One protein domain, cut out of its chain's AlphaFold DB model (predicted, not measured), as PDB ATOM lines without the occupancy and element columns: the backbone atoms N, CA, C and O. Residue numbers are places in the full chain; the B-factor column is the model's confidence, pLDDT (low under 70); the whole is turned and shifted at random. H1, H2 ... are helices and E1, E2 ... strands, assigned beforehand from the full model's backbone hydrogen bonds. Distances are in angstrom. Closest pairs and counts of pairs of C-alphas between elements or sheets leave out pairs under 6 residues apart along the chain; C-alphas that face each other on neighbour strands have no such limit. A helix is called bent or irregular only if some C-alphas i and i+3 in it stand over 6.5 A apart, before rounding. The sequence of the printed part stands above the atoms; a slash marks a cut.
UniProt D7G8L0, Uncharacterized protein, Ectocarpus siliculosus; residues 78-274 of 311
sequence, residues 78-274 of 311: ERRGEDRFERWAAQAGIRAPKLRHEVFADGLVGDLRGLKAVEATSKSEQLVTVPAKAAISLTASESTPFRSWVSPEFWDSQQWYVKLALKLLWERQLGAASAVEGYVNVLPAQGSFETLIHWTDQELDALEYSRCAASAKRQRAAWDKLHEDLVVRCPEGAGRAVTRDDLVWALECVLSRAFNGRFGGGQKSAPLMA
ATOM      1  N   GLU A  78     167.639 151.180 198.184       60.06
ATOM      2  CA  GLU A  78     167.853 152.135 199.274       60.06
ATOM      3  C   GLU A  78     169.170 152.912 199.126       60.06
ATOM      4  O   GLU A  78     169.167 154.141 199.192       60.06
ATOM      5  N   ARG A  79     170.266 152.230 198.750       61.94
ATOM      6  CA  ARG A  79     171.546 152.887 198.416       61.94
ATOM      7  C   ARG A  79     171.415 153.901 197.276       61.94
ATOM      8  O   ARG A  79     172.017 154.967 197.320       61.94
ATOM      9  N   ARG A  80     170.575 153.618 196.269       65.06
ATOM     10  CA  ARG A  80     170.292 154.573 195.177       65.06
ATOM     11  C   ARG A  80     169.568 155.831 195.667       65.06
ATOM     12  O   ARG A  80     169.736 156.892 195.063       65.06
ATOM     13  N   GLY A  81     168.749 155.714 196.714       69.56
ATOM     14  CA  GLY A  81     168.085 156.848 197.360       69.56
ATOM     15  C   GLY A  81     169.074 157.740 198.110       69.56
ATOM     16  O   GLY A  81     169.044 158.958 197.944       69.56
ATOM     17  N   GLU A  82     170.000 157.136 198.856       71.31
ATOM     18  CA  GLU A  82     171.065 157.845 199.582       71.31
ATOM     19  C   GLU A  82     171.996 158.602 198.625       71.31
ATOM     20  O   GLU A  82     172.204 159.803 198.784       71.31
ATOM     21  N   ASP A  83     172.446 157.956 197.545       81.81
ATOM     22  CA  ASP A  83     173.281 158.599 196.520       81.81
ATOM     23  C   ASP A  83     172.561 159.756 195.802       81.81
ATOM     24  O   ASP A  83     173.184 160.685 195.275       81.81
ATOM     25  N   ARG A  84     171.225 159.709 195.717       87.88
ATOM     26  CA  ARG A  84     170.422 160.821 195.190       87.88
ATOM     27  C   ARG A  84     170.362 161.967 196.200       87.88
ATOM     28  O   ARG A  84     170.545 163.115 195.796       87.88
ATOM     29  N   PHE A  85     170.139 161.660 197.474       89.81
ATOM     30  CA  PHE A  85     170.102 162.656 198.540       89.81
ATOM     31  C   PHE A  85     171.430 163.399 198.673       89.81
ATOM     32  O   PHE A  85     171.422 164.624 198.646       89.81
ATOM     33  N   GLU A  86     172.560 162.693 198.751       90.62
ATOM     34  CA  GLU A  86     173.872 163.324 198.960       90.62
ATOM     35  C   GLU A  86     174.233 164.277 197.810       90.62
ATOM     36  O   GLU A  86     174.748 165.377 198.025       90.62
ATOM     37  N   ARG A  87     173.881 163.906 196.570       92.75
ATOM     38  CA  ARG A  87     174.040 164.791 195.406       92.75
ATOM     39  C   ARG A  87     173.169 166.040 195.506       92.75
ATOM     40  O   ARG A  87     173.672 167.136 195.265       92.75
ATOM     41  N   TRP A  88     171.891 165.890 195.860       94.25
ATOM     42  CA  TRP A  88     171.004 167.035 196.077       94.25
ATOM     43  C   TRP A  88     171.511 167.921 197.223       94.25
ATOM     44  O   TRP A  88     171.582 169.136 197.065       94.25
ATOM     45  N   ALA A  89     171.933 167.332 198.342       92.88
ATOM     46  CA  ALA A  89     172.417 168.049 199.514       92.88
ATOM     47  C   ALA A  89     173.648 168.903 199.173       92.88
ATOM     48  O   ALA A  89     173.680 170.096 199.488       92.88
ATOM     49  N   ALA A  90     174.612 168.334 198.441       93.94
ATOM     50  CA  ALA A  90     175.777 169.066 197.952       93.94
ATOM     51  C   ALA A  90     175.383 170.243 197.036       93.94
ATOM     52  O   ALA A  90     175.890 171.354 197.205       93.94
ATOM     53  N   GLN A  91     174.438 170.037 196.109       95.50
ATOM     54  CA  GLN A  91     173.926 171.088 195.213       95.50
ATOM     55  C   GLN A  91     173.153 172.184 195.961       95.50
ATOM     56  O   GLN A  91     173.266 173.366 195.634       95.50
ATOM     57  N   ALA A  92     172.405 171.810 197.000       93.12
ATOM     58  CA  ALA A  92     171.688 172.731 197.874       93.12
ATOM     59  C   ALA A  92     172.632 173.552 198.776       93.12
ATOM     60  O   ALA A  92     172.201 174.530 199.396       93.12
ATOM     61  N   GLY A  93     173.922 173.197 198.819       95.38
ATOM     62  CA  GLY A  93     174.957 173.854 199.614       95.38
ATOM     63  C   GLY A  93     175.051 173.338 201.050       95.38
ATOM     64  O   GLY A  93     175.656 174.006 201.889       95.38
ATOM     65  N   ILE A  94     174.457 172.179 201.343       93.81
ATOM     66  CA  ILE A  94     174.606 171.498 202.629       93.81
ATOM     67  C   ILE A  94     176.026 170.936 202.706       93.81
ATOM     68  O   ILE A  94     176.497 170.270 201.784       93.81
ATOM     69  N   ARG A  95     176.726 171.216 203.807       94.44
ATOM     70  CA  ARG A  95     178.101 170.753 204.033       94.44
ATOM     71  C   ARG A  95     178.147 169.879 205.272       94.44
ATOM     72  O   ARG A  95     177.804 170.356 206.347       94.44
ATOM     73  N   ALA A  96     178.595 168.637 205.122       94.31
ATOM     74  CA  ALA A  96     178.759 167.685 206.220       94.31
ATOM     75  C   ALA A  96     179.991 166.784 205.986       94.31
ATOM     76  O   ALA A  96     179.852 165.577 205.831       94.31
ATOM     77  N   PRO A  97     181.212 167.346 205.908       93.00
ATOM     78  CA  PRO A  97     182.385 166.643 205.371       93.00
ATOM     79  C   PRO A  97     182.787 165.388 206.157       93.00
ATOM     80  O   PRO A  97     183.361 164.469 205.586       93.00
ATOM     81  N   LYS A  98     182.474 165.338 207.457       95.06
ATOM     82  CA  LYS A  98     182.828 164.223 208.347       95.06
ATOM     83  C   LYS A  98     181.675 163.271 208.631       95.06
ATOM     84  O   LYS A  98     181.829 162.371 209.454       95.06
ATOM     85  N   LEU A  99     180.524 163.471 207.997       93.00
ATOM     86  CA  LEU A  99     179.328 162.670 208.221       93.00
ATOM     87  C   LEU A  99     178.894 162.012 206.913       93.00
ATOM     88  O   LEU A  99     179.019 162.595 205.842       93.00
ATOM     89  N   ARG A 100     178.340 160.808 207.014       88.50
ATOM     90  CA  ARG A 100     177.648 160.133 205.913       88.50
ATOM     91  C   ARG A 100     176.334 159.559 206.413       88.50
ATOM     92  O   ARG A 100     176.274 159.117 207.563       88.50
ATOM     93  N   HIS A 101     175.318 159.513 205.558       88.50
ATOM     94  CA  HIS A 101     174.151 158.679 205.831       88.50
ATOM     95  C   HIS A 101     174.557 157.202 205.925       88.50
ATOM     96  O   HIS A 101     175.432 156.714 205.199       88.50
ATOM     97  N   GLU A 102     173.960 156.512 206.892       87.12
ATOM     98  CA  GLU A 102     174.139 155.082 207.106       87.12
ATOM     99  C   GLU A 102     172.840 154.494 207.661       87.12
ATOM    100  O   GLU A 102     172.122 155.131 208.443       87.12
ATOM    101  N   VAL A 103     172.574 153.250 207.278       85.06
ATOM    102  CA  VAL A 103     171.525 152.422 207.857       85.06
ATOM    103  C   VAL A 103     172.142 151.517 208.921       85.06
ATOM    104  O   VAL A 103     173.012 150.689 208.645       85.06
ATOM    105  N   PHE A 104     171.694 151.688 210.158       84.31
ATOM    106  CA  PHE A 104     172.103 150.905 211.310       84.31
ATOM    107  C   PHE A 104     171.100 149.778 211.535       84.31
ATOM    108  O   PHE A 104     169.951 150.024 211.894       84.31
ATOM    109  N   ALA A 105     171.547 148.535 211.371       83.44
ATOM    110  CA  ALA A 105     170.756 147.379 211.772       83.44
ATOM    111  C   ALA A 105     170.677 147.339 213.308       83.44
ATOM    112  O   ALA A 105     171.667 147.027 213.972       83.44
ATOM    113  N   ASP A 106     169.516 147.666 213.879       67.00
ATOM    114  CA  ASP A 106     169.322 147.691 215.339       67.00
ATOM    115  C   ASP A 106     168.883 146.322 215.892       67.00
ATOM    116  O   ASP A 106     168.785 146.120 217.099       67.00
ATOM    117  N   GLY A 107     168.585 145.349 215.019       59.28
ATOM    118  CA  GLY A 107     168.181 143.981 215.387       59.28
ATOM    119  C   GLY A 107     166.854 143.867 216.160       59.28
ATOM    120  O   GLY A 107     166.353 142.759 216.342       59.28
ATOM    121  N   LEU A 108     166.276 144.991 216.598       54.66
ATOM    122  CA  LEU A 108     165.078 145.081 217.434       54.66
ATOM    123  C   LEU A 108     163.946 145.890 216.786       54.66
ATOM    124  O   LEU A 108     162.787 145.521 216.954       54.66
ATOM    125  N   VAL A 109     164.271 146.964 216.056       57.66
ATOM    126  CA  VAL A 109     163.293 147.917 215.478       57.66
ATOM    127  C   VAL A 109     163.474 148.054 213.957       57.66
ATOM    128  O   VAL A 109     163.045 149.019 213.336       57.66
ATOM    129  N   GLY A 110     164.118 147.064 213.337       66.00
ATOM    130  CA  GLY A 110     164.500 147.119 211.930       66.00
ATOM    131  C   GLY A 110     165.730 147.993 211.682       66.00
ATOM    132  O   GLY A 110     166.551 148.229 212.573       66.00
ATOM    133  N   ASP A 111     165.862 148.409 210.432       77.81
ATOM    134  CA  ASP A 111     166.966 149.203 209.916       77.81
ATOM    135  C   ASP A 111     166.710 150.696 210.208       77.81
ATOM    136  O   ASP A 111     165.729 151.283 209.751       77.81
ATOM    137  N   LEU A 112     167.577 151.320 211.013       81.88
ATOM    138  CA  LEU A 112     167.459 152.722 211.421       81.88
ATOM    139  C   LEU A 112     168.374 153.610 210.581       81.88
ATOM    140  O   LEU A 112     169.589 153.435 210.573       81.88
ATOM    141  N   ARG A 113     167.813 154.628 209.929       85.50
ATOM    142  CA  ARG A 113     168.606 155.637 209.216       85.50
ATOM    143  C   ARG A 113     169.208 156.651 210.184       85.50
ATOM    144  O   ARG A 113     168.495 157.233 211.002       85.50
ATOM    145  N   GLY A 114     170.498 156.929 210.037       88.81
ATOM    146  CA  GLY A 114     171.194 157.949 210.812       88.81
ATOM    147  C   GLY A 114     172.414 158.520 210.097       88.81
ATOM    148  O   GLY A 114     172.619 158.299 208.905       88.81
ATOM    149  N   LEU A 115     173.226 159.265 210.848       89.31
ATOM    150  CA  LEU A 115     174.516 159.780 210.394       89.31
ATOM    151  C   LEU A 115     175.650 159.036 211.095       89.31
ATOM    152  O   LEU A 115     175.650 158.875 212.316       89.31
ATOM    153  N   LYS A 116     176.647 158.624 210.317       90.81
ATOM    154  CA  LYS A 116     177.885 158.018 210.794       90.81
ATOM    155  C   LYS A 116     179.041 158.983 210.585       90.81
ATOM    156  O   LYS A 116     179.209 159.521 209.492       90.81
ATOM    157  N   ALA A 117     179.857 159.165 211.618       94.38
ATOM    158  CA  ALA A 117     181.123 159.868 211.475       94.38
ATOM    159  C   ALA A 117     182.090 159.013 210.639       94.38
ATOM    160  O   ALA A 117     182.354 157.861 210.986       94.38
ATOM    161  N   VAL A 118     182.591 159.565 209.534       95.44
ATOM    162  CA  VAL A 118     183.599 158.907 208.680       95.44
ATOM    163  C   VAL A 118     185.028 159.282 209.075       95.44
ATOM    164  O   VAL A 118     185.974 158.600 208.698       95.44
ATOM    165  N   GLU A 119     185.172 160.323 209.892       95.12
ATOM    166  CA  GLU A 119     186.434 160.807 210.440       95.12
ATOM    167  C   GLU A 119     186.281 161.139 211.928       95.12
ATOM    168  O   GLU A 119     185.171 161.322 212.434       95.12
ATOM    169  N   ALA A 120     187.406 161.260 212.636       95.50
ATOM    170  CA  ALA A 120     187.403 161.714 214.019       95.50
ATOM    171  C   ALA A 120     186.886 163.162 214.127       95.50
ATOM    172  O   ALA A 120     187.331 164.069 213.414       95.50
ATOM    173  N   THR A 121     185.963 163.379 215.063       94.19
ATOM    174  CA  THR A 121     185.367 164.687 215.353       94.19
ATOM    175  C   THR A 121     185.837 165.208 216.705       94.19
ATOM    176  O   THR A 121     185.882 164.453 217.680       94.19
ATOM    177  N   SER A 122     186.130 166.502 216.793       94.56
ATOM    178  CA  SER A 122     186.474 167.168 218.051       94.56
ATOM    179  C   SER A 122     185.239 167.710 218.769       94.56
ATOM    180  O   SER A 122     184.206 168.005 218.166       94.56
ATOM    181  N   LYS A 123     185.341 167.895 220.089       93.62
ATOM    182  CA  LYS A 123     184.298 168.585 220.857       93.62
ATOM    183  C   LYS A 123     184.122 170.012 220.325       93.62
ATOM    184  O   LYS A 123     185.108 170.709 220.113       93.62
ATOM    185  N   SER A 124     182.868 170.440 220.170       91.75
ATOM    186  CA  SER A 124     182.492 171.766 219.650       91.75
ATOM    187  C   SER A 124     182.875 172.027 218.186       91.75
ATOM    188  O   SER A 124     182.795 173.168 217.739       91.75
ATOM    189  N   GLU A 125     183.270 170.997 217.434       92.69
ATOM    190  CA  GLU A 125     183.470 171.096 215.989       92.69
ATOM    191  C   GLU A 125     182.126 171.261 215.263       92.69
ATOM    192  O   GLU A 125     181.136 170.607 215.601       92.69
ATOM    193  N   GLN A 126     182.086 172.122 214.244       92.25
ATOM    194  CA  GLN A 126     180.925 172.246 213.368       92.25
ATOM    195  C   GLN A 126     180.857 171.046 212.422       92.25
ATOM    196  O   GLN A 126     181.641 170.934 211.484       92.25
ATOM    197  N   LEU A 127     179.898 170.155 212.667       94.25
ATOM    198  CA  LEU A 127     179.757 168.920 211.892       94.25
ATOM    199  C   LEU A 127     178.946 169.098 210.608       94.25
ATOM    200  O   LEU A 127     179.179 168.391 209.629       94.25
ATOM    201  N   VAL A 128     177.978 170.017 210.623       93.94
ATOM    202  CA  VAL A 128     177.057 170.242 209.511       93.94
ATOM    203  C   VAL A 128     176.687 171.717 209.390       93.94
ATOM    204  O   VAL A 128     176.484 172.405 210.391       93.94
ATOM    205  N   THR A 129     176.555 172.187 208.154       92.88
ATOM    206  CA  THR A 129     175.996 173.495 207.806       92.88
ATOM    207  C   THR A 129     174.862 173.294 206.817       92.88
ATOM    208  O   THR A 129     175.054 172.664 205.778       92.88
ATOM    209  N   VAL A 130     173.692 173.856 207.120       90.00
ATOM    210  CA  VAL A 130     172.506 173.785 206.259       90.00
ATOM    211  C   VAL A 130     172.090 175.208 205.881       90.00
ATOM    212  O   VAL A 130     171.727 175.982 206.768       90.00
ATOM    213  N   PRO A 131     172.130 175.587 204.592       90.69
ATOM    214  CA  PRO A 131     171.598 176.871 204.150       90.69
ATOM    215  C   PRO A 131     170.094 176.967 204.423       90.69
ATOM    216  O   PRO A 131     169.358 176.024 204.151       90.69
ATOM    217  N   ALA A 132     169.609 178.128 204.873       86.12
ATOM    218  CA  ALA A 132     168.189 178.316 205.197       86.12
ATOM    219  C   ALA A 132     167.246 177.992 204.021       86.12
ATOM    220  O   ALA A 132     166.167 177.449 204.225       86.12
ATOM    221  N   LYS A 133     167.681 178.260 202.780       88.00
ATOM    222  CA  LYS A 133     166.936 177.937 201.549       88.00
ATOM    223  C   LYS A 133     166.761 176.435 201.282       88.00
ATOM    224  O   LYS A 133     165.939 176.070 200.454       88.00
ATOM    225  N   ALA A 134     167.558 175.587 201.931       90.44
ATOM    226  CA  ALA A 134     167.479 174.131 201.824       90.44
ATOM    227  C   ALA A 134     166.582 173.512 202.913       90.44
ATOM    228  O   ALA A 134     166.471 172.291 202.995       90.44
ATOM    229  N   ALA A 135     165.969 174.338 203.767       91.38
ATOM    230  CA  ALA A 135     165.077 173.917 204.836       91.38
ATOM    231  C   ALA A 135     163.637 174.366 204.558       91.38
ATOM    232  O   ALA A 135     163.400 175.430 203.984       91.38
ATOM    233  N   ILE A 136     162.668 173.590 205.043       93.44
ATOM    234  CA  ILE A 136     161.273 174.028 205.094       93.44
ATOM    235  C   ILE A 136     161.121 174.856 206.365       93.44
ATOM    236  O   ILE A 136     161.200 174.336 207.478       93.44
ATOM    237  N   SER A 137     160.941 176.159 206.201       91.69
ATOM    238  CA  SER A 137     160.884 177.112 207.306       91.69
ATOM    239  C   SER A 137     159.487 177.655 207.541       91.69
ATOM    240  O   SER A 137     158.647 177.635 206.645       91.69
ATOM    241  N   LEU A 138     159.235 178.166 208.742       90.06
ATOM    242  CA  LEU A 138     158.077 179.006 209.019       90.06
ATOM    243  C   LEU A 138     158.545 180.277 209.730       90.06
ATOM    244  O   LEU A 138     159.426 180.228 210.591       90.06
ATOM    245  N   THR A 139     157.945 181.417 209.398       87.12
ATOM    246  CA  THR A 139     158.090 182.652 210.189       87.12
ATOM    247  C   THR A 139     156.795 182.980 210.931       87.12
ATOM    248  O   THR A 139     155.710 182.563 210.529       87.12
ATOM    249  N   ALA A 140     156.890 183.702 212.055       79.56
ATOM    250  CA  ALA A 140     155.747 183.924 212.951       79.56
ATOM    251  C   ALA A 140     154.553 184.624 212.273       79.56
ATOM    252  O   ALA A 140     153.409 184.353 212.630       79.56
ATOM    253  N   SER A 141     154.822 185.479 211.285       84.94
ATOM    254  CA  SER A 141     153.816 186.270 210.567       84.94
ATOM    255  C   SER A 141     153.739 185.908 209.082       84.94
ATOM    256  O   SER A 141     153.362 186.740 208.260       84.94
ATOM    257  N   GLU A 142     154.145 184.691 208.715       88.81
ATOM    258  CA  GLU A 142     154.099 184.246 207.323       88.81
ATOM    259  C   GLU A 142     152.649 184.087 206.853       88.81
ATOM    260  O   GLU A 142     151.887 183.312 207.438       88.81
ATOM    261  N   SER A 143     152.277 184.777 205.772       93.56
ATOM    262  CA  SER A 143     151.057 184.466 205.023       93.56
ATOM    263  C   SER A 143     151.246 183.184 204.214       93.56
ATOM    264  O   SER A 143     152.362 182.924 203.770       93.56
ATOM    265  N   THR A 144     150.174 182.439 203.932       94.56
ATOM    266  CA  THR A 144     150.264 181.228 203.095       94.56
ATOM    267  C   THR A 144     151.017 181.493 201.773       94.56
ATOM    268  O   THR A 144     150.623 182.394 201.018       94.56
ATOM    269  N   PRO A 145     152.098 180.744 201.473       92.50
ATOM    270  CA  PRO A 145     152.859 180.913 200.236       92.50
ATOM    271  C   PRO A 145     152.156 180.298 199.013       92.50
ATOM    272  O   PRO A 145     152.559 180.554 197.883       92.50
ATOM    273  N   PHE A 146     151.082 179.530 199.216       94.00
ATOM    274  CA  PHE A 146     150.332 178.822 198.173       94.00
ATOM    275  C   PHE A 146     148.833 179.144 198.256       94.00
ATOM    276  O   PHE A 146     147.995 178.283 198.506       94.00
ATOM    277  N   ARG A 147     148.476 180.415 198.032       93.81
ATOM    278  CA  ARG A 147     147.089 180.922 198.151       93.81
ATOM    279  C   ARG A 147     146.063 180.191 197.281       93.81
ATOM    280  O   ARG A 147     144.899 180.130 197.653       93.81
ATOM    281  N   SER A 148     146.481 179.654 196.134       94.25
ATOM    282  CA  SER A 148     145.620 178.839 195.266       94.25
ATOM    283  C   SER A 148     145.343 177.446 195.832       94.25
ATOM    284  O   SER A 148     144.397 176.793 195.407       94.25
ATOM    285  N   TRP A 149     146.161 176.983 196.779       96.88
ATOM    286  CA  TRP A 149     146.092 175.640 197.340       96.88
ATOM    287  C   TRP A 149     145.507 175.624 198.756       96.88
ATOM    288  O   TRP A 149     144.695 174.762 199.076       96.88
ATOM    289  N   VAL A 150     145.865 176.595 199.600       97.56
ATOM    290  CA  VAL A 150     145.304 176.767 200.948       97.56
ATOM    291  C   VAL A 150     144.828 178.201 201.121       97.56
ATOM    292  O   VAL A 150     145.601 179.139 200.910       97.56
ATOM    293  N   SER A 151     143.574 178.360 201.550       97.06
ATOM    294  CA  SER A 151     142.982 179.669 201.814       97.06
ATOM    295  C   SER A 151     143.716 180.390 202.958       97.06
ATOM    296  O   SER A 151     144.102 179.749 203.947       97.06
ATOM    297  N   PRO A 152     143.936 181.717 202.861       96.44
ATOM    298  CA  PRO A 152     144.551 182.498 203.935       96.44
ATOM    299  C   PRO A 152     143.827 182.334 205.274       96.44
ATOM    300  O   PRO A 152     144.469 182.158 206.304       96.44
ATOM    301  N   GLU A 153     142.496 182.282 205.256       96.12
ATOM    302  CA  GLU A 153     141.672 182.134 206.453       96.12
ATOM    303  C   GLU A 153     141.915 180.785 207.135       96.12
ATOM    304  O   GLU A 153     141.932 180.702 208.368       96.12
ATOM    305  N   PHE A 154     142.062 179.703 206.355       97.00
ATOM    306  CA  PHE A 154     142.419 178.405 206.919       97.00
ATOM    307  C   PHE A 154     143.807 178.484 207.528       97.00
ATOM    308  O   PHE A 154     143.939 178.224 208.723       97.00
ATOM    309  N   TRP A 155     144.797 178.915 206.743       97.31
ATOM    310  CA  TRP A 155     146.189 179.046 207.163       97.31
ATOM    311  C   TRP A 155     146.333 179.832 208.467       97.31
ATOM    312  O   TRP A 155     146.924 179.325 209.417       97.31
ATOM    313  N   ASP A 156     145.760 181.028 208.555       95.88
ATOM    314  CA  ASP A 156     145.914 181.916 209.708       95.88
ATOM    315  C   ASP A 156     145.307 181.340 210.991       95.88
ATOM    316  O   ASP A 156     145.838 181.581 212.076       95.88
ATOM    317  N   SER A 157     144.268 180.507 210.874       96.12
ATOM    318  CA  SER A 157     143.669 179.801 212.015       96.12
ATOM    319  C   SER A 157     144.483 178.599 212.516       96.12
ATOM    320  O   SER A 157     144.175 178.058 213.578       96.12
ATOM    321  N   GLN A 158     145.518 178.170 211.784       96.50
ATOM    322  CA  GLN A 158     146.274 176.965 212.112       96.50
ATOM    323  C   GLN A 158     147.478 177.198 213.027       96.50
ATOM    324  O   GLN A 158     148.179 178.212 212.963       96.50
ATOM    325  N   GLN A 159     147.787 176.167 213.816       94.69
ATOM    326  CA  GLN A 159     149.016 176.095 214.602       94.69
ATOM    327  C   GLN A 159     150.254 175.931 213.704       94.69
ATOM    328  O   GLN A 159     150.175 175.447 212.572       94.69
ATOM    329  N   TRP A 160     151.427 176.293 214.229       93.94
ATOM    330  CA  TRP A 160     152.687 176.286 213.475       93.94
ATOM    331  C   TRP A 160     153.015 174.926 212.840       93.94
ATOM    332  O   TRP A 160     153.515 174.880 211.718       93.94
ATOM    333  N   TYR A 161     152.728 173.816 213.528       95.19
ATOM    334  CA  TYR A 161     153.080 172.482 213.036       95.19
ATOM    335  C   TYR A 161     152.174 172.058 211.881       95.19
ATOM    336  O   TYR A 161     152.630 171.387 210.962       95.19
ATOM    337  N   VAL A 162     150.918 172.511 211.878       97.25
ATOM    338  CA  VAL A 162     149.996 172.308 210.758       97.25
ATOM    339  C   VAL A 162     150.466 173.118 209.553       97.25
ATOM    340  O   VAL A 162     150.546 172.583 208.455       97.25
ATOM    341  N   LYS A 163     150.859 174.384 209.755       96.69
ATOM    342  CA  LYS A 163     151.429 175.224 208.688       96.69
ATOM    343  C   LYS A 163     152.658 174.569 208.051       96.69
ATOM    344  O   LYS A 163     152.734 174.477 206.829       96.69
ATOM    345  N   LEU A 164     153.587 174.050 208.860       96.25
ATOM    346  CA  LEU A 164     154.741 173.295 208.355       96.25
ATOM    347  C   LEU A 164     154.339 171.996 207.645       96.25
ATOM    348  O   LEU A 164     154.931 171.680 206.616       96.25
ATOM    349  N   ALA A 165     153.335 171.267 208.142       97.69
ATOM    350  CA  ALA A 165     152.846 170.048 207.495       97.69
ATOM    351  C   ALA A 165     152.265 170.349 206.106       97.69
ATOM    352  O   ALA A 165     152.560 169.640 205.150       97.69
ATOM    353  N   LEU A 166     151.513 171.446 205.967       97.94
ATOM    354  CA  LEU A 166     151.001 171.908 204.676       97.94
ATOM    355  C   LEU A 166     152.134 172.316 203.730       97.94
ATOM    356  O   LEU A 166     152.093 171.948 202.561       97.94
ATOM    357  N   LYS A 167     153.170 173.017 204.219       97.38
ATOM    358  CA  LYS A 167     154.363 173.315 203.403       97.38
ATOM    359  C   LYS A 167     155.047 172.030 202.934       97.38
ATOM    360  O   LYS A 167     155.376 171.924 201.762       97.38
ATOM    361  N   LEU A 168     155.208 171.041 203.813       97.56
ATOM    362  CA  LEU A 168     155.786 169.749 203.445       97.56
ATOM    363  C   LEU A 168     154.958 169.028 202.370       97.56
ATOM    364  O   LEU A 168     155.522 168.506 201.411       97.56
ATOM    365  N   LEU A 169     153.632 169.007 202.509       98.00
ATOM    366  CA  LEU A 169     152.742 168.397 201.520       98.00
ATOM    367  C   LEU A 169     152.790 169.119 200.174       98.00
ATOM    368  O   LEU A 169     152.833 168.459 199.140       98.00
ATOM    369  N   TRP A 170     152.833 170.450 200.190       97.38
ATOM    370  CA  TRP A 170     153.006 171.254 198.986       97.38
ATOM    371  C   TRP A 170     154.306 170.895 198.255       97.38
ATOM    372  O   TRP A 170     154.277 170.568 197.071       97.38
ATOM    373  N   GLU A 171     155.438 170.852 198.966       96.50
ATOM    374  CA  GLU A 171     156.728 170.448 198.390       96.50
ATOM    375  C   GLU A 171     156.696 169.007 197.854       96.50
ATOM    376  O   GLU A 171     157.205 168.736 196.767       96.50
ATOM    377  N   ARG A 172     156.030 168.081 198.558       96.38
ATOM    378  CA  ARG A 172     155.835 166.704 198.075       96.38
ATOM    379  C   ARG A 172     155.028 166.655 196.773       96.38
ATOM    380  O   ARG A 172     155.352 165.847 195.908       96.38
ATOM    381  N   GLN A 173     154.019 167.511 196.610       96.00
ATOM    382  CA  GLN A 173     153.217 167.586 195.382       96.00
ATOM    383  C   GLN A 173     153.980 168.182 194.198       96.00
ATOM    384  O   GLN A 173     153.761 167.761 193.065       96.00
ATOM    385  N   LEU A 174     154.900 169.119 194.445       95.50
ATOM    386  CA  LEU A 174     155.779 169.649 193.398       95.50
ATOM    387  C   LEU A 174     156.722 168.577 192.826       95.50
ATOM    388  O   LEU A 174     157.185 168.711 191.690       95.50
ATOM    389  N   GLY A 175     157.009 167.515 193.588       95.31
ATOM    390  CA  GLY A 175     157.891 166.431 193.164       95.31
ATOM    391  C   GLY A 175     159.256 166.975 192.743       95.31
ATOM    392  O   GLY A 175     159.870 167.744 193.476       95.31
ATOM    393  N   ALA A 176     159.702 166.644 191.529       94.50
ATOM    394  CA  ALA A 176     160.997 167.084 190.996       94.50
ATOM    395  C   ALA A 176     161.153 168.609 190.829       94.50
ATOM    396  O   ALA A 176     162.264 169.098 190.646       94.50
ATOM    397  N   ALA A 177     160.054 169.372 190.878       95.88
ATOM    398  CA  ALA A 177     160.105 170.832 190.872       95.88
ATOM    399  C   ALA A 177     160.370 171.432 192.267       95.88
ATOM    400  O   ALA A 177     160.624 172.633 192.375       95.88
ATOM    401  N   SER A 178     160.305 170.628 193.334       95.25
ATOM    402  CA  SER A 178     160.584 171.080 194.696       95.25
ATOM    403  C   SER A 178     162.068 171.392 194.880       95.25
ATOM    404  O   SER A 178     162.940 170.564 194.615       95.25
ATOM    405  N   ALA A 179     162.371 172.564 195.441       93.00
ATOM    406  CA  ALA A 179     163.742 172.915 195.820       93.00
ATOM    407  C   ALA A 179     164.306 171.982 196.913       93.00
ATOM    408  O   ALA A 179     165.524 171.837 197.047       93.00
ATOM    409  N   VAL A 180     163.418 171.336 197.674       94.25
ATOM    410  CA  VAL A 180     163.737 170.409 198.764       94.25
ATOM    411  C   VAL A 180     163.388 168.957 198.430       94.25
ATOM    412  O   VAL A 180     163.284 168.132 199.335       94.25
ATOM    413  N   GLU A 181     163.257 168.612 197.142       94.25
ATOM    414  CA  GLU A 181     162.884 167.261 196.697       94.25
ATOM    415  C   GLU A 181     163.781 166.179 197.317       94.25
ATOM    416  O   GLU A 181     163.288 165.163 197.810       94.25
ATOM    417  N   GLY A 182     165.102 166.401 197.346       91.94
ATOM    418  CA  GLY A 182     166.034 165.435 197.929       91.94
ATOM    419  C   GLY A 182     165.708 165.134 199.389       91.94
ATOM    420  O   GLY A 182     165.701 163.968 199.773       91.94
ATOM    421  N   TYR A 183     165.350 166.156 200.171       93.31
ATOM    422  CA  TYR A 183     164.918 165.990 201.557       93.31
ATOM    423  C   TYR A 183     163.581 165.249 201.674       93.31
ATOM    424  O   TYR A 183     163.470 164.310 202.464       93.31
ATOM    425  N   VAL A 184     162.578 165.619 200.875       94.12
ATOM    426  CA  VAL A 184     161.258 164.969 200.906       94.12
ATOM    427  C   VAL A 184     161.368 163.477 200.573       94.12
ATOM    428  O   VAL A 184     160.754 162.651 201.246       94.12
ATOM    429  N   ASN A 185     162.213 163.119 199.603       91.81
ATOM    430  CA  ASN A 185     162.423 161.738 199.161       91.81
ATOM    431  C   ASN A 185     163.094 160.833 200.209       91.81
ATOM    432  O   ASN A 185     163.045 159.611 200.072       91.81
ATOM    433  N   VAL A 186     163.734 161.401 201.237       91.12
ATOM    434  CA  VAL A 186     164.368 160.628 202.320       91.12
ATOM    435  C   VAL A 186     163.562 160.605 203.615       91.12
ATOM    436  O   VAL A 186     164.027 160.032 204.605       91.12
ATOM    437  N   LEU A 187     162.375 161.214 203.635       92.31
ATOM    438  CA  LEU A 187     161.463 161.101 204.769       92.31
ATOM    439  C   LEU A 187     160.936 159.664 204.916       92.31
ATOM    440  O   LEU A 187     160.942 158.902 203.946       92.31
ATOM    441  N   PRO A 188     160.477 159.275 206.121       91.25
ATOM    442  CA  PRO A 188     159.827 157.985 206.313       91.25
ATOM    443  C   PRO A 188     158.660 157.815 205.350       91.25
ATOM    444  O   PRO A 188     157.949 158.778 205.054       91.25
ATOM    445  N   ALA A 189     158.455 156.589 204.883       92.06
ATOM    446  CA  ALA A 189     157.318 156.283 204.037       92.06
ATOM    447  C   ALA A 189     156.000 156.495 204.798       92.06
ATOM    448  O   ALA A 189     155.910 156.370 206.020       92.06
ATOM    449  N   GLN A 190     154.942 156.805 204.060       93.25
ATOM    450  CA  GLN A 190     153.598 156.834 204.616       93.25
ATOM    451  C   GLN A 190     153.229 155.455 205.175       93.25
ATOM    452  O   GLN A 190     153.495 154.434 204.545       93.25
ATOM    453  N   GLY A 191     152.669 155.432 206.386       90.88
ATOM    454  CA  GLY A 191     152.369 154.194 207.112       90.88
ATOM    455  C   GLY A 191     153.564 153.550 207.825       90.88
ATOM    456  O   GLY A 191     153.375 152.547 208.500       90.88
ATOM    457  N   SER A 192     154.778 154.112 207.737       90.38
ATOM    458  CA  SER A 192     155.939 153.572 208.463       90.38
ATOM    459  C   SER A 192     156.043 154.064 209.911       90.38
ATOM    460  O   SER A 192     156.984 153.707 210.617       90.38
ATOM    461  N   PHE A 193     155.158 154.961 210.342       90.44
ATOM    462  CA  PHE A 193     155.137 155.454 211.712       90.44
ATOM    463  C   PHE A 193     154.373 154.477 212.609       90.44
ATOM    464  O   PHE A 193     153.223 154.151 212.344       90.44
ATOM    465  N   GLU A 194     154.989 154.062 213.715       90.50
ATOM    466  CA  GLU A 194     154.360 153.190 214.720       90.50
ATOM    467  C   GLU A 194     153.877 153.977 215.952       90.50
ATOM    468  O   GLU A 194     153.952 153.514 217.092       90.50
ATOM    469  N   THR A 195     153.427 155.216 215.757       93.94
ATOM    470  CA  THR A 195     152.922 156.037 216.863       93.94
ATOM    471  C   THR A 195     151.560 155.527 217.357       93.94
ATOM    472  O   THR A 195     150.826 154.822 216.663       93.94
ATOM    473  N   LEU A 196     151.183 155.915 218.579       96.00
ATOM    474  CA  LEU A 196     149.957 155.440 219.234       96.00
ATOM    475  C   LEU A 196     148.655 155.840 218.527       96.00
ATOM    476  O   LEU A 196     147.604 155.286 218.831       96.00
ATOM    477  N   ILE A 197     148.688 156.801 217.606       96.19
ATOM    478  CA  ILE A 197     147.498 157.154 216.823       96.19
ATOM    479  C   ILE A 197     147.165 156.108 215.756       96.19
ATOM    480  O   ILE A 197     146.046 156.108 215.259       96.19
ATOM    481  N   HIS A 198     148.105 155.224 215.413       95.75
ATOM    482  CA  HIS A 198     147.880 154.126 214.468       95.75
ATOM    483  C   HIS A 198     147.410 152.850 215.161       95.75
ATOM    484  O   HIS A 198     147.013 151.893 214.503       95.75
ATOM    485  N   TRP A 199     147.441 152.831 216.494       96.25
ATOM    486  CA  TRP A 199     147.003 151.689 217.279       96.25
ATOM    487  C   TRP A 199     145.484 151.569 217.252       96.25
ATOM    488  O   TRP A 199     144.744 152.556 217.350       96.25
ATOM    489  N   THR A 200     145.015 150.330 217.170       96.81
ATOM    490  CA  THR A 200     143.596 150.016 217.323       96.81
ATOM    491  C   THR A 200     143.125 150.340 218.740       96.81
ATOM    492  O   THR A 200     143.907 150.391 219.693       96.81
ATOM    493  N   ASP A 201     141.815 150.519 218.917       95.81
ATOM    494  CA  ASP A 201     141.257 150.770 220.249       95.81
ATOM    495  C   ASP A 201     141.542 149.619 221.219       95.81
ATOM    496  O   ASP A 201     141.836 149.874 222.381       95.81
ATOM    497  N   GLN A 202     141.558 148.378 220.723       96.19
ATOM    498  CA  GLN A 202     141.920 147.201 221.513       96.19
ATOM    499  C   GLN A 202     143.381 147.250 221.978       96.19
ATOM    500  O   GLN A 202     143.663 146.961 223.138       96.19
ATOM    501  N   GLU A 203     144.310 147.645 221.104       96.69
ATOM    502  CA  GLU A 203     145.725 147.799 221.464       96.69
ATOM    503  C   GLU A 203     145.941 148.936 222.465       96.69
ATOM    504  O   GLU A 203     146.732 148.798 223.397       96.69
ATOM    505  N   LEU A 204     145.217 150.048 222.310       96.06
ATOM    506  CA  LEU A 204     145.277 151.163 223.253       96.06
ATOM    507  C   LEU A 204     144.691 150.800 224.617       96.06
ATOM    508  O   LEU A 204     145.260 151.175 225.642       96.06
ATOM    509  N   ASP A 205     143.576 150.076 224.649       92.44
ATOM    510  CA  ASP A 205     142.957 149.628 225.895       92.44
ATOM    511  C   ASP A 205     143.854 148.594 226.604       92.44
ATOM    512  O   ASP A 205     143.945 148.584 227.834       92.44
ATOM    513  N   ALA A 206     144.613 147.807 225.835       96.00
ATOM    514  CA  ALA A 206     145.609 146.875 226.348       96.00
ATOM    515  C   ALA A 206     146.857 147.544 226.948       96.00
ATOM    516  O   ALA A 206     147.600 146.846 227.623       96.00
ATOM    517  N   LEU A 207     147.102 148.852 226.762       93.50
ATOM    518  CA  LEU A 207     148.230 149.562 227.398       93.50
ATOM    519  C   LEU A 207     148.103 149.656 228.926       93.50
ATOM    520  O   LEU A 207     149.046 150.098 229.580       93.50
ATOM    521  N   GLU A 208     146.924 149.362 229.486       93.31
ATOM    522  CA  GLU A 208     146.584 149.543 230.910       93.31
ATOM    523  C   GLU A 208     146.874 150.968 231.442       93.31
ATOM    524  O   GLU A 208     146.881 151.227 232.645       93.31
ATOM    525  N   TYR A 209     147.064 151.937 230.537       95.50
ATOM    526  CA  TYR A 209     147.379 153.326 230.849       95.50
ATOM    527  C   TYR A 209     146.392 154.277 230.165       95.50
ATOM    528  O   TYR A 209     146.662 154.902 229.135       95.50
ATOM    529  N   SER A 210     145.217 154.401 230.787       94.00
ATOM    530  CA  SER A 210     144.038 155.086 230.239       94.00
ATOM    531  C   SER A 210     144.283 156.532 229.800       94.00
ATOM    532  O   SER A 210     143.699 156.981 228.816       94.00
ATOM    533  N   ARG A 211     145.172 157.272 230.477       95.88
ATOM    534  CA  ARG A 211     145.515 158.653 230.091       95.88
ATOM    535  C   ARG A 211     146.174 158.719 228.717       95.88
ATOM    536  O   ARG A 211     145.851 159.610 227.935       95.88
ATOM    537  N   CYS A 212     147.080 157.791 228.428       95.00
ATOM    538  CA  CYS A 212     147.787 157.742 227.156       95.00
ATOM    539  C   CYS A 212     146.861 157.275 226.028       95.00
ATOM    540  O   CYS A 212     146.783 157.945 225.000       95.00
ATOM    541  N   ALA A 213     146.058 156.236 226.278       96.50
ATOM    542  CA  ALA A 213     145.018 155.784 225.354       96.50
ATOM    543  C   ALA A 213     144.017 156.904 225.006       96.50
ATOM    544  O   ALA A 213     143.732 157.156 223.834       96.50
ATOM    545  N   ALA A 214     143.528 157.636 226.015       96.25
ATOM    546  CA  ALA A 214     142.636 158.775 225.812       96.25
ATOM    547  C   ALA A 214     143.312 159.912 225.031       96.25
ATOM    548  O   ALA A 214     142.672 160.542 224.191       96.25
ATOM    549  N   SER A 215     144.601 160.170 225.274       96.25
ATOM    550  CA  SER A 215     145.362 161.170 224.521       96.25
ATOM    551  C   SER A 215     145.483 160.801 223.042       96.25
ATOM    552  O   SER A 215     145.209 161.643 222.192       96.25
ATOM    553  N   ALA A 216     145.808 159.544 222.729       96.88
ATOM    554  CA  ALA A 216     145.889 159.055 221.351       96.88
ATOM    555  C   ALA A 216     144.526 159.113 220.635       96.88
ATOM    556  O   ALA A 216     144.446 159.552 219.490       96.88
ATOM    557  N   LYS A 217     143.434 158.743 221.326       96.94
ATOM    558  CA  LYS A 217     142.047 158.881 220.830       96.94
ATOM    559  C   LYS A 217     141.696 160.345 220.512       96.94
ATOM    560  O   LYS A 217     141.207 160.627 219.423       96.94
ATOM    561  N   ARG A 218     142.000 161.287 221.416       97.50
ATOM    562  CA  ARG A 218     141.773 162.728 221.178       97.50
ATOM    563  C   ARG A 218     142.600 163.268 220.017       97.50
ATOM    564  O   ARG A 218     142.089 164.060 219.235       97.50
ATOM    565  N   GLN A 219     143.857 162.848 219.903       97.31
ATOM    566  CA  GLN A 219     144.729 163.277 218.814       97.31
ATOM    567  C   GLN A 219     144.223 162.788 217.454       97.31
ATOM    568  O   GLN A 219     144.168 163.595 216.531       97.31
ATOM    569  N   ARG A 220     143.784 161.520 217.347       97.56
ATOM    570  CA  ARG A 220     143.125 160.997 216.135       97.56
ATOM    571  C   ARG A 220     141.942 161.875 215.728       97.56
ATOM    572  O   ARG A 220     141.968 162.441 214.643       97.56
ATOM    573  N   ALA A 221     140.994 162.091 216.640       97.94
ATOM    574  CA  ALA A 221     139.807 162.901 216.365       97.94
ATOM    575  C   ALA A 221     140.141 164.358 215.986       97.94
ATOM    576  O   ALA A 221     139.499 164.943 215.117       97.94
ATOM    577  N   ALA A 222     141.156 164.957 216.618       97.88
ATOM    578  CA  ALA A 222     141.597 166.307 216.280       97.88
ATOM    579  C   ALA A 222     142.196 166.388 214.867       97.88
ATOM    580  O   ALA A 222     141.992 167.383 214.175       97.88
ATOM    581  N   TRP A 223     142.935 165.363 214.439       98.12
ATOM    582  CA  TRP A 223     143.528 165.310 213.102       98.12
ATOM    583  C   TRP A 223     142.496 164.962 212.026       98.12
ATOM    584  O   TRP A 223     142.579 165.509 210.930       98.12
ATOM    585  N   ASP A 224     141.493 164.146 212.360       98.31
ATOM    586  CA  ASP A 224     140.334 163.880 211.500       98.31
ATOM    587  C   ASP A 224     139.578 165.178 211.215       98.31
ATOM    588  O   ASP A 224     139.433 165.577 210.062       98.31
ATOM    589  N   LYS A 225     139.216 165.911 212.274       98.25
ATOM    590  CA  LYS A 225     138.554 167.212 212.146       98.25
ATOM    591  C   LYS A 225     139.394 168.216 211.355       98.25
ATOM    592  O   LYS A 225     138.861 168.975 210.555       98.25
ATOM    593  N   LEU A 226     140.712 168.228 211.562       98.38
ATOM    594  CA  LEU A 226     141.609 169.103 210.809       98.38
ATOM    595  C   LEU A 226     141.586 168.792 209.303       98.38
ATOM    596  O   LEU A 226     141.630 169.718 208.492       98.38
ATOM    597  N   HIS A 227     141.528 167.510 208.929       98.44
ATOM    598  CA  HIS A 227     141.390 167.097 207.532       98.44
ATOM    599  C   HIS A 227     140.027 167.499 206.965       98.44
ATOM    600  O   HIS A 227     139.975 168.094 205.894       98.44
ATOM    601  N   GLU A 228     138.944 167.270 207.705       98.31
ATOM    602  CA  GLU A 228     137.594 167.702 207.317       98.31
ATOM    603  C   GLU A 228     137.532 169.221 207.080       98.31
ATOM    604  O   GLU A 228     137.064 169.673 206.032       98.31
ATOM    605  N   ASP A 229     138.078 170.016 208.006       98.00
ATOM    606  CA  ASP A 229     138.145 171.474 207.886       98.00
ATOM    607  C   ASP A 229     138.970 171.902 206.657       98.00
ATOM    608  O   ASP A 229     138.608 172.868 205.979       98.00
ATOM    609  N   LEU A 230     140.060 171.190 206.344       97.62
ATOM    610  CA  LEU A 230     140.877 171.433 205.150       97.62
ATOM    611  C   LEU A 230     140.082 171.161 203.865       97.62
ATOM    612  O   LEU A 230     140.124 171.971 202.939       97.62
ATOM    613  N   VAL A 231     139.334 170.054 203.820       97.56
ATOM    614  CA  VAL A 231     138.477 169.681 202.682       97.56
ATOM    615  C   VAL A 231     137.400 170.734 202.444       97.56
ATOM    616  O   VAL A 231     137.217 171.189 201.315       97.56
ATOM    617  N   VAL A 232     136.726 171.175 203.506       97.56
ATOM    618  CA  VAL A 232     135.624 172.144 203.418       97.56
ATOM    619  C   VAL A 232     136.118 173.547 203.060       97.56
ATOM    620  O   VAL A 232     135.481 174.242 202.269       97.56
ATOM    621  N   ARG A 233     137.239 173.994 203.639       96.81
ATOM    622  CA  ARG A 233     137.709 175.388 203.522       96.81
ATOM    623  C   ARG A 233     138.700 175.618 202.381       96.81
ATOM    624  O   ARG A 233     138.995 176.774 202.073       96.81
ATOM    625  N   CYS A 234     139.208 174.551 201.763       96.38
ATOM    626  CA  CYS A 234     140.139 174.598 200.630       96.38
ATOM    627  C   CYS A 234     139.752 173.596 199.512       96.38
ATOM    628  O   CYS A 234     140.621 172.843 199.063       96.38
ATOM    629  N   PRO A 235     138.487 173.557 199.043       93.56
ATOM    630  CA  PRO A 235     137.955 172.451 198.236       93.56
ATOM    631  C   PRO A 235     138.636 172.275 196.871       93.56
ATOM    632  O   PRO A 235     138.850 171.149 196.439       93.56
ATOM    633  N   GLU A 236     139.038 173.363 196.209       91.56
ATOM    634  CA  GLU A 236     139.712 173.314 194.896       91.56
ATOM    635  C   GLU A 236     141.238 173.133 194.991       91.56
ATOM    636  O   GLU A 236     141.916 172.963 193.979       91.56
ATOM    637  N   GLY A 237     141.791 173.174 196.206       93.31
ATOM    638  CA  GLY A 237     143.224 173.092 196.465       93.31
ATOM    639  C   GLY A 237     143.581 171.850 197.272       93.31
ATOM    640  O   GLY A 237     143.329 170.712 196.866       93.31
ATOM    641  N   ALA A 238     144.160 172.073 198.449       89.38
ATOM    642  CA  ALA A 238     144.572 171.023 199.368       89.38
ATOM    643  C   ALA A 238     143.421 170.081 199.748       89.38
ATOM    644  O   ALA A 238     143.649 168.888 199.904       89.38
ATOM    645  N   GLY A 239     142.184 170.578 199.827       84.56
ATOM    646  CA  GLY A 239     141.012 169.775 200.165       84.56
ATOM    647  C   GLY A 239     140.705 168.653 199.171       84.56
ATOM    648  O   GLY A 239     140.224 167.597 199.569       84.56
ATOM    649  N   ARG A 240     141.032 168.838 197.888       91.06
ATOM    650  CA  ARG A 240     140.925 167.784 196.866       91.06
ATOM    651  C   ARG A 240     142.202 166.960 196.741       91.06
ATOM    652  O   ARG A 240     142.144 165.789 196.379       91.06
ATOM    653  N   ALA A 241     143.351 167.588 196.979       94.12
ATOM    654  CA  ALA A 241     144.655 167.015 196.670       94.12
ATOM    655  C   ALA A 241     145.297 166.226 197.828       94.12
ATOM    656  O   ALA A 241     146.241 165.479 197.587       94.12
ATOM    657  N   VAL A 242     144.839 166.414 199.069       97.12
ATOM    658  CA  VAL A 242     145.433 165.822 200.278       97.12
ATOM    659  C   VAL A 242     144.473 164.808 200.883       97.12
ATOM    660  O   VAL A 242     143.374 165.156 201.319       97.12
ATOM    661  N   THR A 243     144.897 163.547 200.958       98.00
ATOM    662  CA  THR A 243     144.149 162.529 201.703       98.00
ATOM    663  C   THR A 243     144.365 162.687 203.208       98.00
ATOM    664  O   THR A 243     145.310 163.338 203.661       98.00
ATOM    665  N   ARG A 244     143.506 162.050 204.008       97.19
ATOM    666  CA  ARG A 244     143.681 162.003 205.464       97.19
ATOM    667  C   ARG A 244     145.063 161.459 205.835       97.19
ATOM    668  O   ARG A 244     145.757 162.052 206.656       97.19
ATOM    669  N   ASP A 245     145.475 160.363 205.209       97.69
ATOM    670  CA  ASP A 245     146.732 159.693 205.542       97.69
ATOM    671  C   ASP A 245     147.956 160.522 205.127       97.69
ATOM    672  O   ASP A 245     148.973 160.488 205.820       97.69
ATOM    673  N   ASP A 246     147.850 161.326 204.062       98.19
ATOM    674  CA  ASP A 246     148.888 162.297 203.700       98.19
ATOM    675  C   ASP A 246     149.065 163.351 204.798       98.19
ATOM    676  O   ASP A 246     150.191 163.654 205.201       98.19
ATOM    677  N   LEU A 247     147.954 163.896 205.309       98.38
ATOM    678  CA  LEU A 247     147.988 164.888 206.380       98.38
ATOM    679  C   LEU A 247     148.579 164.305 207.666       98.38
ATOM    680  O   LEU A 247     149.455 164.927 208.268       98.38
ATOM    681  N   VAL A 248     148.139 163.109 208.063       98.19
ATOM    682  CA  VAL A 248     148.665 162.395 209.235       98.19
ATOM    683  C   VAL A 248     150.171 162.170 209.091       98.19
ATOM    684  O   VAL A 248     150.929 162.557 209.978       98.19
ATOM    685  N   TRP A 249     150.622 161.651 207.945       97.88
ATOM    686  CA  TRP A 249     152.044 161.453 207.656       97.88
ATOM    687  C   TRP A 249     152.850 162.753 207.771       97.88
ATOM    688  O   TRP A 249     153.913 162.780 208.397       97.88
ATOM    689  N   ALA A 250     152.348 163.851 207.202       98.19
ATOM    690  CA  ALA A 250     153.041 165.132 207.247       98.19
ATOM    691  C   ALA A 250     153.127 165.682 208.678       98.19
ATOM    692  O   ALA A 250     154.180 166.179 209.084       98.19
ATOM    693  N   LEU A 251     152.054 165.551 209.466       98.00
ATOM    694  CA  LEU A 251     152.034 165.938 210.876       98.00
ATOM    695  C   LEU A 251     153.041 165.125 211.695       98.00
ATOM    696  O   LEU A 251     153.785 165.703 212.486       98.00
ATOM    697  N   GLU A 252     153.127 163.813 211.483       97.06
ATOM    698  CA  GLU A 252     154.112 162.964 212.161       97.06
ATOM    699  C   GLU A 252     155.548 163.308 211.762       97.06
ATOM    700  O   GLU A 252     156.420 163.410 212.630       97.06
ATOM    701  N   CYS A 253     155.799 163.568 210.475       96.38
ATOM    702  CA  CYS A 253     157.083 164.072 209.994       96.38
ATOM    703  C   CYS A 253     157.473 165.376 210.704       96.38
ATOM    704  O   CYS A 253     158.577 165.461 211.241       96.38
ATOM    705  N   VAL A 254     156.572 166.362 210.767       96.56
ATOM    706  CA  VAL A 254     156.823 167.649 211.435       96.56
ATOM    707  C   VAL A 254     157.063 167.456 212.927       96.56
ATOM    708  O   VAL A 254     158.079 167.907 213.442       96.56
ATOM    709  N   LEU A 255     156.166 166.774 213.635       94.19
ATOM    710  CA  LEU A 255     156.233 166.658 215.093       94.19
ATOM    711  C   LEU A 255     157.443 165.850 215.577       94.19
ATOM    712  O   LEU A 255     157.890 166.041 216.705       94.19
ATOM    713  N   SER A 256     157.994 164.977 214.733       93.00
ATOM    714  CA  SER A 256     159.193 164.197 215.056       93.00
ATOM    715  C   SER A 256     160.512 164.853 214.636       93.00
ATOM    716  O   SER A 256     161.560 164.437 215.128       93.00
ATOM    717  N   ARG A 257     160.498 165.839 213.721       93.25
ATOM    718  CA  ARG A 257     161.723 166.376 213.083       93.25
ATOM    719  C   ARG A 257     161.857 167.892 213.115       93.25
ATOM    720  O   ARG A 257     162.941 168.401 212.841       93.25
ATOM    721  N   ALA A 258     160.786 168.621 213.405       90.31
ATOM    722  CA  ALA A 258     160.848 170.069 213.465       90.31
ATOM    723  C   ALA A 258     161.611 170.524 214.713       90.31
ATOM    724  O   ALA A 258     161.412 170.014 215.815       90.31
ATOM    725  N   PHE A 259     162.459 171.528 214.537       87.06
ATOM    726  CA  PHE A 259     163.209 172.160 215.611       87.06
ATOM    727  C   PHE A 259     162.953 173.659 215.602       87.06
ATOM    728  O   PHE A 259     162.780 174.279 214.556       87.06
ATOM    729  N   ASN A 260     162.937 174.259 216.786       83.12
ATOM    730  CA  ASN A 260     162.867 175.704 216.930       83.12
ATOM    731  C   ASN A 260     164.277 176.258 217.162       83.12
ATOM    732  O   ASN A 260     165.056 175.674 217.916       83.12
ATOM    733  N   GLY A 261     164.616 177.370 216.522       76.31
ATOM    734  CA  GLY A 261     165.939 177.970 216.618       76.31
ATOM    735  C   GLY A 261     165.954 179.391 216.080       76.31
ATOM    736  O   GLY A 261     165.002 179.834 215.450       76.31
ATOM    737  N   ARG A 262     167.039 180.115 216.356       73.00
ATOM    738  CA  ARG A 262     167.332 181.381 215.686       73.00
ATOM    739  C   ARG A 262     168.201 181.084 214.477       73.00
ATOM    740  O   ARG A 262     169.300 180.565 214.635       73.00
ATOM    741  N   PHE A 263     167.713 181.426 213.297       65.56
ATOM    742  CA  PHE A 263     168.461 181.321 212.046       65.56
ATOM    743  C   PHE A 263     168.884 182.735 211.652       65.56
ATOM    744  O   PHE A 263     168.080 183.657 211.790       65.56
ATOM    745  N   GLY A 264     170.160 182.917 211.294       52.03
ATOM    746  CA  GLY A 264     170.834 184.218 211.187       52.03
ATOM    747  C   GLY A 264     170.012 185.309 210.486       52.03
ATOM    748  O   GLY A 264     169.236 185.026 209.576       52.03
ATOM    749  N   GLY A 265     170.171 186.560 210.933       55.00
ATOM    750  CA  GLY A 265     169.448 187.728 210.402       55.00
ATOM    751  C   GLY A 265     168.499 188.433 211.382       55.00
ATOM    752  O   GLY A 265     167.649 189.211 210.961       55.00
ATOM    753  N   GLY A 266     168.592 188.169 212.691       45.94
ATOM    754  CA  GLY A 266     167.861 188.930 213.721       45.94
ATOM    755  C   GLY A 266     166.340 188.712 213.767       45.94
ATOM    756  O   GLY A 266     165.679 189.216 214.679       45.94
ATOM    757  N   GLN A 267     165.764 187.926 212.855       48.47
ATOM    758  CA  GLN A 267     164.355 187.556 212.927       48.47
ATOM    759  C   GLN A 267     164.135 186.492 214.009       48.47
ATOM    760  O   GLN A 267     164.819 185.468 214.056       48.47
ATOM    761  N   LYS A 268     163.157 186.728 214.894       40.16
ATOM    762  CA  LYS A 268     162.649 185.714 215.829       40.16
ATOM    763  C   LYS A 268     162.053 184.583 214.991       40.16
ATOM    764  O   LYS A 268     160.965 184.732 214.444       40.16
ATOM    765  N   SER A 269     162.807 183.509 214.812       44.50
ATOM    766  CA  SER A 269     162.453 182.463 213.860       44.50
ATOM    767  C   SER A 269     161.439 181.501 214.474       44.50
ATOM    768  O   SER A 269     161.451 181.250 215.680       44.50
ATOM    769  N   ALA A 270     160.520 181.027 213.637       49.22
ATOM    770  CA  ALA A 270     159.613 179.943 213.967       49.22
ATOM    771  C   ALA A 270     160.293 178.600 213.608       49.22
ATOM    772  O   ALA A 270     161.433 178.593 213.125       49.22
ATOM    773  N   PRO A 271     159.659 177.456 213.902       50.12
ATOM    774  CA  PRO A 271     160.289 176.159 213.710       50.12
ATOM    775  C   PRO A 271     160.690 175.895 212.252       50.12
ATOM    776  O   PRO A 271     159.978 176.249 211.311       50.12
ATOM    777  N   LEU A 272     161.849 175.259 212.093       43.34
ATOM    778  CA  LEU A 272     162.348 174.698 210.846       43.34
ATOM    779  C   LEU A 272     162.129 173.198 210.827       43.34
ATOM    780  O   LEU A 272     162.246 172.514 211.842       43.34
ATOM    781  N   MET A 273     161.937 172.683 209.626       39.88
ATOM    782  CA  MET A 273     162.186 171.296 209.306       39.88
ATOM    783  C   MET A 273     163.409 171.248 208.382       39.88
ATOM    784  O   MET A 273     163.379 171.728 207.249       39.88
ATOM    785  N   ALA A 274     164.504 170.691 208.889       41.78
ATOM    786  CA  ALA A 274     165.699 170.378 208.115       41.78
ATOM    787  C   ALA A 274     166.167 168.969 208.487       41.78
ATOM    788  O   ALA A 274     166.067 168.565 209.647       41.78
TER     789      ALA A 274
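What this domain is: This is residues 78 to 274 of the 311 residues of an uncharacterized protein of Ectocarpus siliculosus (UniProt D7G8L0). Two helices, H3 and H8, cross in the middle, with the two-strand sheet E3 E4 near H3; the long helix H6 lies on one side of this core, and on the other side H1 and the hairpin E1 E2 make a separate part, which H1 joins to the core through H4. The printed part has 197 residues with eight named helices and four named strands, in the order H1 E1 E2 E3 H2 H3 H4 H5 H6 H7 H8 E4. Both sheets are antiparallel, and the class is mixed, helices and strands. The whole is compact, with a radius of gyration of the C-alphas of 18.6 A and spans of 50 by 43 by 33 A.

Where its parts are: H1, residues 78 to 92, begins at C-alpha 78 (167.853, 152.135, 199.274) and is 21.0 A long. E1, residues 99 to 105, is 17.9 A long, and E2, residues 111 to 117, 17.8 A. E3 is residues 136 to 139 and H2 residues 152 to 157. H3, residues 160 to 177, is 24.4 A long; it has a kink of 32 degrees near residue 171 and is irregular, with C-alphas 173 and 176 8.9 A apart. H4 is residues 181 to 184 and H5 residues 201 to 205. H6, residues 210 to 233, is 34.1 A long and begins at C-alpha 210 (144.038, 155.086, 230.239). H7 is residues 238 to 241; H8, residues 244 to 257, is 20.1 A long. E4, residues 269 to 273, ends at C-alpha 273 (162.186, 171.296, 209.306).

How they stand to each other: H3 and H8 touch, only just about perpendicular at 71 degrees; their closest C-alphas are those of Ala 165 and Ala 250, 4.9 A apart. E3 and E4 are antiparallel neighbours, with N 273 and O 136 within hydrogen-bond range at 2.8 A; the closest C-alphas of E3 and H3, Leu 138 and Leu 164, are 6.6 A apart. H6 touches H8 at a steep tilt of 60 degrees, opposite ways, closest at His 227 and Arg 244, C-alphas 6.0 A apart. H7 touches H6, with C-alphas 231 and 239 closest at 3.6 A. H2 is close to H6 but not clearly touching, closest at C-alphas 154 and 233, 6.5 A; so is H5, at C-alphas 204 and 213, 5.1 A. H4 touches H3, closest at C-alphas 175 and 181, 6.2 A, and H1, closest at C-alphas 85 and 182, 5.0 A. In the hairpin E1 E2, N 104 and O 112 are within hydrogen-bond range at 2.8 A; both strands are apart from H3, H6 and H8. Each O i to N i+4 pair is within range in H2, H5, H6 and H8, 10 of 11 in H1 and 12 of 14 in H3; H4 and H7 are too short for such a pair.

The domain as a whole: The two farthest C-alphas, those of Ala 120 and Val 232, are 53.9 A apart. The printed part has no cut. The links E2 to E3, E3 to H2, H4 to H5 and H8 to E4 are long, and residues 206 to 211 stand free. The pLDDT is under 70 at residues 78 to 81, 106 to 110 and 263 to 274; the mean of E4 is 45.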